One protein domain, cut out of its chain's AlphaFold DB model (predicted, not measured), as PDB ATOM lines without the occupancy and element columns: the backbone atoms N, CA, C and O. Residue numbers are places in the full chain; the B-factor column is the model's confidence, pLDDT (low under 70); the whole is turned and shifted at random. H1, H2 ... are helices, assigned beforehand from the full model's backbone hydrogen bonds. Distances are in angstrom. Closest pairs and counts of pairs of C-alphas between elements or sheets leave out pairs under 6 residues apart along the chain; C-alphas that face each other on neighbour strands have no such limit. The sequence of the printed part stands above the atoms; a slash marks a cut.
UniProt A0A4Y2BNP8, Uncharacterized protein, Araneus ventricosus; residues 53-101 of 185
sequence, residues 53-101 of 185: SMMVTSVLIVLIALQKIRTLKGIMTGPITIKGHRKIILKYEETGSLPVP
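What this domain is: This is residues 53 to 101 of the 185 residues of an uncharacterized protein of Araneus ventricosus (UniProt A0A4Y2BNP8). What shape does a reader meet first? One long helix, H1, makes the longest axis, and a shorter helix, H2, is set crosswise beneath its middle, roughly as a T with few contacts at the joint. Residues 73 to 81 loop from the end of H1 back to the start of H2, residues 53 to 58 at the start of H1 stick out, and residues 96 to 101 make a tail that runs roughly the way H1 does. How is it made up? The printed part has 49 residues with two named helices, H1 then H2, and no named strand; the class is all helix. How compact is it? It is only just compact, close to loose, with a radius of gyration of the C-alphas of 11.3 A, and only just elongated, spanning 32 by 21 by 17 A.

Where its parts are: Where is the first helix? H1 is residues 53 to 72, 29.3 A from first to last C-alpha, and begins at C-alpha 53 at (-49.129, 95.566, 0.961). Where is the second? H2 is residues 82 to 95, 20.1 A long, and ends at C-alpha 95 at (-47.721, 88.254, 26.550).

How they stand to each other: Do the helices touch? They are close but not clearly touching, with 1 pair of C-alphas within 8 A, the closest being those of Leu 63 and His 85, 7.7 A apart. At what angle do they stand? Their lines are about perpendicular, at 83 degrees. What do the backbones show? In H1 and H2 every O i to N i+4 pair is within hydrogen-bond range.

The domain as a whole: How far does it reach? The two C-alphas farthest apart are those of Ser 53 and Pro 101, at 33.9 A. Is it continuous? The printed part has no cut, and H1 and H2 are joined by a short link of 9 residues. Where is confidence low? The mean pLDDT of the printed part is 76.7, with residues 53 to 56, 70, 74 to 79 and 99 to 101 under 70.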
ATOM      1  N   SER A  53     -50.565  95.555   1.300       54.53
ATOM      2  CA  SER A  53     -49.129  95.566   0.961       54.53
ATOM      3  C   SER A  53     -48.279  96.170   2.088       54.53
ATOM      4  O   SER A  53     -47.202  95.663   2.401       54.53
ATOM      5  N   MET A  54     -48.809  97.175   2.796       58.53
ATOM      6  CA  MET A  54     -48.134  97.800   3.943       58.53
ATOM      7  C   MET A  54     -48.019  96.874   5.168       58.53
ATOM      8  O   MET A  54     -47.077  96.975   5.956       58.53
ATOM      9  N   MET A  55     -48.957  95.937   5.332       59.66
ATOM     10  CA  MET A  55     -48.917  94.949   6.420       59.66
ATOM     11  C   MET A  55     -47.852  93.872   6.178       59.66
ATOM     12  O   MET A  55     -47.212  93.395   7.110       59.66
ATOM     13  N   VAL A  56     -47.606  93.508   4.917       65.62
ATOM     14  CA  VAL A  56     -46.610  92.483   4.570       65.62
ATOM     15  C   VAL A  56     -45.185  93.021   4.722       65.62
ATOM     16  O   VAL A  56     -44.311  92.320   5.237       65.62
ATOM     17  N   THR A  57     -44.945  94.273   4.328       71.50
ATOM     18  CA  THR A  57     -43.622  94.901   4.447       71.50
ATOM     19  C   THR A  57     -43.230  95.148   5.903       71.50
ATOM     20  O   THR A  57     -42.097  94.847   6.282       71.50
ATOM     21  N   SER A  58     -44.158  95.600   6.750       73.00
ATOM     22  CA  SER A  58     -43.898  95.824   8.183       73.00
ATOM     23  C   SER A  58     -43.550  94.532   8.933       73.00
ATOM     24  O   SER A  58     -42.566  94.503   9.676       73.00
ATOM     25  N   VAL A  59     -44.264  93.429   8.680       75.00
ATOM     26  CA  VAL A  59     -43.958  92.122   9.295       75.00
ATOM     27  C   VAL A  59     -42.588  91.595   8.849       75.00
ATOM     28  O   VAL A  59     -41.829  91.073   9.670       75.00
ATOM     29  N   LEU A  60     -42.224  91.764   7.574       78.62
ATOM     30  CA  LEU A  60     -40.922  91.332   7.058       78.62
ATOM     31  C   LEU A  60     -39.756  92.106   7.697       78.62
ATOM     32  O   LEU A  60     -38.746  91.502   8.066       78.62
ATOM     33  N   ILE A  61     -39.910  93.420   7.888       82.44
ATOM     34  CA  ILE A  61     -38.902  94.271   8.541       82.44
ATOM     35  C   ILE A  61     -38.686  93.833   9.996       82.44
ATOM     36  O   ILE A  61     -37.541  93.680  10.429       82.44
ATOM     37  N   VAL A  62     -39.767  93.549  10.731       81.25
ATOM     38  CA  VAL A  62     -39.689  93.068  12.122       81.25
ATOM     39  C   VAL A  62     -38.969  91.717  12.202       81.25
ATOM     40  O   VAL A  62     -38.126  91.516  13.078       81.25
ATOM     41  N   LEU A  63     -39.227  90.801  11.264       81.25
ATOM     42  CA  LEU A  63     -38.552  89.499  11.207       81.25
ATOM     43  C   LEU A  63     -37.041  89.631  10.961       81.25
ATOM     44  O   LEU A  63     -36.247  89.015  11.680       81.25
ATOM     45  N   ILE A  64     -36.635  90.466   9.999       82.25
ATOM     46  CA  ILE A  64     -35.219  90.707   9.674       82.25
ATOM     47  C   ILE A  64     -34.500  91.389  10.849       82.25
ATOM     48  O   ILE A  64     -33.388  90.989  11.213       82.25
ATOM     49  N   ALA A  65     -35.139  92.374  11.488       79.81
ATOM     50  CA  ALA A  65     -34.595  93.066  12.654       79.81
ATOM     51  C   ALA A  65     -34.398  92.112  13.845       79.81
ATOM     52  O   ALA A  65     -33.321  92.072  14.445       79.81
ATOM     53  N   LEU A  66     -35.393  91.267  14.145       77.56
ATOM     54  CA  LEU A  66     -35.303  90.264  15.213       77.56
ATOM     55  C   LEU A  66     -34.200  89.232  14.953       77.56
ATOM     56  O   LEU A  66     -33.513  88.817  15.892       77.56
ATOM     57  N   GLN A  67     -34.018  88.815  13.700       75.88
ATOM     58  CA  GLN A  67     -32.971  87.869  13.327       75.88
ATOM     59  C   GLN A  67     -31.575  88.468  13.554       75.88
ATOM     60  O   GLN A  67     -30.741  87.819  14.188       75.88
ATOM     61  N   LYS A  68     -31.345  89.724  13.142       77.31
ATOM     62  CA  LYS A  68     -30.063  90.420  13.358       77.31
ATOM     63  C   LYS A  68     -29.768  90.714  14.832       77.31
ATOM     64  O   LYS A  68     -28.632  90.556  15.270       77.31
ATOM     65  N   ILE A  69     -30.766  91.084  15.636       78.19
ATOM     66  CA  ILE A  69     -30.561  91.323  17.078       78.19
ATOM     67  C   ILE A  69     -30.120  90.035  17.789       78.19
ATOM     68  O   ILE A  69     -29.265  90.067  18.676       78.19
ATOM     69  N   ARG A  70     -30.673  88.881  17.397       67.38
ATOM     70  CA  ARG A  70     -30.314  87.588  17.997       67.38
ATOM     71  C   ARG A  70     -28.929  87.095  17.587       67.38
ATOM     72  O   ARG A  70     -28.264  86.490  18.429       67.38
ATOM     73  N   THR A  71     -28.489  87.361  16.353       70.44
ATOM     74  CA  THR A  71     -27.115  87.050  15.923       70.44
ATOM     75  C   THR A  71     -26.102  87.958  16.611       70.44
ATOM     76  O   THR A  71     -25.109  87.456  17.129       70.44
ATOM     77  N   LEU A  72     -26.382  89.264  16.714       71.75
ATOM     78  CA  LEU A  72     -25.517  90.223  17.416       71.75
ATOM     79  C   LEU A  72     -25.365  89.898  18.906       71.75
ATOM     80  O   LEU A  72     -24.275  90.014  19.455       71.75
ATOM     81  N   LYS A  73     -26.438  89.440  19.562       72.56
ATOM     82  CA  LYS A  73     -26.390  89.023  20.973       72.56
ATOM     83  C   LYS A  73     -25.819  87.610  21.183       72.56
ATOM     84  O   LYS A  73     -25.761  87.156  22.322       72.56
ATOM     85  N   GLY A  74     -25.436  86.896  20.118       63.38
ATOM     86  CA  GLY A  74     -24.889  85.534  20.200       63.38
ATOM     87  C   GLY A  74     -25.865  84.496  20.769       63.38
ATOM     88  O   GLY A  74     -25.442  83.451  21.255       63.38
ATOM     89  N   ILE A  75     -27.174  84.782  20.743       67.94
ATOM     90  CA  ILE A  75     -28.211  83.955  21.387       67.94
ATOM     91  C   ILE A  75     -28.559  82.732  20.522       67.94
ATOM     92  O   ILE A  75     -29.033  81.723  21.041       67.94
ATOM     93  N   MET A  76     -28.328  82.795  19.207       59.22
ATOM     94  CA  MET A  76     -28.608  81.691  18.286       59.22
ATOM     95  C   MET A  76     -27.488  81.472  17.272       59.22
ATOM     96  O   MET A  76     -27.127  82.370  16.517       59.22
ATOM     97  N   THR A  77     -27.011  80.232  17.206       60.66
ATOM     98  CA  THR A  77     -26.033  79.702  16.247       60.66
ATOM     99  C   THR A  77     -26.712  79.048  15.035       60.66
ATOM    100  O   THR A  77     -26.301  77.987  14.574       60.66
ATOM    101  N   GLY A  78     -27.788  79.648  14.512       68.31
ATOM    102  CA  GLY A  78     -28.459  79.134  13.315       68.31
ATOM    103  C   GLY A  78     -29.735  79.888  12.927       68.31
ATOM    104  O   GLY A  78     -30.277  80.641  13.738       68.31
ATOM    105  N   PRO A  79     -30.228  79.715  11.689       65.62
ATOM    106  CA  PRO A  79     -31.462  80.343  11.226       65.62
ATOM    107  C   PRO A  79     -32.692  79.802  11.979       65.62
ATOM    108  O   PRO A  79     -32.867  78.593  12.132       65.62
ATOM    109  N   ILE A  80     -33.571  80.699  12.445       79.19
ATOM    110  CA  ILE A  80     -34.870  80.325  13.028       79.19
ATOM    111  C   ILE A  80     -35.762  79.754  11.916       79.19
ATOM    112  O   ILE A  80     -35.908  80.341  10.847       79.19
ATOM    113  N   THR A  81     -36.418  78.625  12.176       84.12
ATOM    114  CA  THR A  81     -37.389  78.042  11.238       84.12
ATOM    115  C   THR A  81     -38.654  78.905  11.138       84.12
ATOM    116  O   THR A  81     -39.040  79.571  12.094       84.12
ATOM    117  N   ILE A  82     -39.378  78.876  10.011       84.31
ATOM    118  CA  ILE A  82     -40.642  79.635   9.835       84.31
ATOM    119  C   ILE A  82     -41.652  79.327  10.960       84.31
ATOM    120  O   ILE A  82     -42.319  80.225  11.475       84.31
ATOM    121  N   LYS A  83     -41.716  78.064  11.407       86.25
ATOM    122  CA  LYS A  83     -42.525  77.654  12.568       86.25
ATOM    123  C   LYS A  83     -42.058  78.321  13.868       86.25
ATOM    124  O   LYS A  83     -42.891  78.737  14.668       86.25
ATOM    125  N   GLY A  84     -40.745  78.455  14.064       84.62
ATOM    126  CA  GLY A  84     -40.159  79.179  15.191       84.62
ATOM    127  C   GLY A  84     -40.519  80.664  15.186       84.62
ATOM    128  O   GLY A  84     -40.918  81.187  16.222       84.62
ATOM    129  N   HIS A  85     -40.473  81.320  14.023       83.19
ATOM    130  CA  HIS A  85     -40.889  82.719  13.884       83.19
ATOM    131  C   HIS A  85     -42.358  82.920  14.261       83.19
ATOM    132  O   HIS A  85     -42.653  83.765  15.102       83.19
ATOM    133  N   ARG A  86     -43.265  82.096  13.718       90.00
ATOM    134  CA  ARG A  86     -44.695  82.155  14.069       90.00
ATOM    135  C   ARG A  86     -44.923  81.984  15.567       90.00
ATOM    136  O   ARG A  86     -45.680  82.739  16.158       90.00
ATOM    137  N   LYS A  87     -44.223  81.037  16.197       88.94
ATOM    138  CA  LYS A  87     -44.339  80.801  17.640       88.94
ATOM    139  C   LYS A  87     -43.876  82.001  18.469       88.94
ATOM    140  O   LYS A  87     -44.457  82.269  19.508       88.94
ATOM    141  N   ILE A  88     -42.831  82.701  18.032       84.88
ATOM    142  CA  ILE A  88     -42.305  83.895  18.711       84.88
ATOM    143  C   ILE A  88     -43.282  85.065  18.578       84.88
ATOM    144  O   ILE A  88     -43.520  85.746  19.569       84.88
ATOM    145  N   ILE A  89     -43.860  85.263  17.389       87.44
ATOM    146  CA  ILE A  89     -44.859  86.311  17.139       87.44
ATOM    147  C   ILE A  89     -46.105  86.078  17.996       87.44
ATOM    148  O   ILE A  89     -46.455  86.955  18.774       87.44
ATOM    149  N   LEU A  90     -46.695  84.878  17.944       92.38
ATOM    150  CA  LEU A  90     -47.883  84.547  18.742       92.38
ATOM    151  C   LEU A  90     -47.640  84.758  20.238       92.38
ATOM    152  O   LEU A  90     -48.462  85.334  20.934       92.38
ATOM    153  N   LYS A  91     -46.459  84.365  20.731       87.50
ATOM    154  CA  LYS A  91     -46.108  84.571  22.138       87.50
ATOM    155  C   LYS A  91     -46.019  86.053  22.497       87.50
ATOM    156  O   LYS A  91     -46.420  86.429  23.585       87.50
ATOM    157  N   TYR A  92     -45.494  86.889  21.602       86.69
ATOM    158  CA  TYR A  92     -45.463  88.335  21.814       86.69
ATOM    159  C   TYR A  92     -46.866  88.946  21.807       86.69
ATOM    160  O   TYR A  92     -47.146  89.789  22.648       86.69
ATOM    161  N   GLU A  93     -47.746  88.511  20.905       91.25
ATOM    162  CA  GLU A  93     -49.144  88.957  20.876       91.25
ATOM    163  C   GLU A  93     -49.895  88.557  22.156       91.25
ATOM    164  O   GLU A  93     -50.674  89.344  22.683       91.25
ATOM    165  N   GLU A  94     -49.615  87.368  22.695       90.44
ATOM    166  CA  GLU A  94     -50.219  86.871  23.937       90.44
ATOM    167  C   GLU A  94     -49.675  87.565  25.196       90.44
ATOM    168  O   GLU A  94     -50.448  87.900  26.092       90.44
ATOM    169  N   THR A  95     -48.353  87.758  25.309       87.62
ATOM    170  CA  THR A  95     -47.721  88.254  26.550       87.62
ATOM    171  C   THR A  95     -47.230  89.699  26.488       87.62
ATOM    172  O   THR A  95     -46.716  90.200  27.485       87.62
ATOM    173  N   GLY A  96     -47.310  90.369  25.335       88.38
ATOM    174  CA  GLY A  96     -46.779  91.725  25.104       88.38
ATOM    175  C   GLY A  96     -45.252  91.845  25.227       88.38
ATOM    176  O   GLY A  96     -44.687  92.932  25.123       88.38
ATOM    177  N   SER A  97     -44.563  90.733  25.481       80.31
ATOM    178  CA  SER A  97     -43.134  90.676  25.768       80.31
ATOM    179  C   SER A  97     -42.569  89.333  25.332       80.31
ATOM    180  O   SER A  97     -43.189  88.288  25.525       80.31
ATOM    181  N   LEU A  98     -41.376  89.350  24.740       79.06
ATOM    182  CA  LEU A  98     -40.646  88.134  24.408       79.06
ATOM    183  C   LEU A  98     -39.808  87.727  25.622       79.06
ATOM    184  O   LEU A  98     -38.830  88.417  25.916       79.06
ATOM    185  N   PRO A  99     -40.115  86.606  26.304       65.44
ATOM    186  CA  PRO A  99     -39.270  86.146  27.393       65.44
ATOM    187  C   PRO A  99     -37.898  85.796  26.815       65.44
ATOM    188  O   PRO A  99     -37.755  84.828  26.064       65.44
ATOM    189  N   VAL A 100     -36.891  86.601  27.146       67.94
ATOM    190  CA  VAL A 100     -35.491  86.220  26.977       67.94
ATOM    191  C   VAL A 100     -35.219  85.246  28.119       67.94
ATOM    192  O   VAL A 100     -35.189  85.686  29.268       67.94
ATOM    193  N   PRO A 101     -35.106  83.926  27.866       68.44
ATOM    194  CA  PRO A 101     -34.783  83.012  28.944       68.44
ATOM    195  C   PRO A 101     -33.446  83.455  29.549       68.44
ATOM    196  O   PRO A 101     -32.538  83.817  28.788       68.44
TER     197      PRO A 101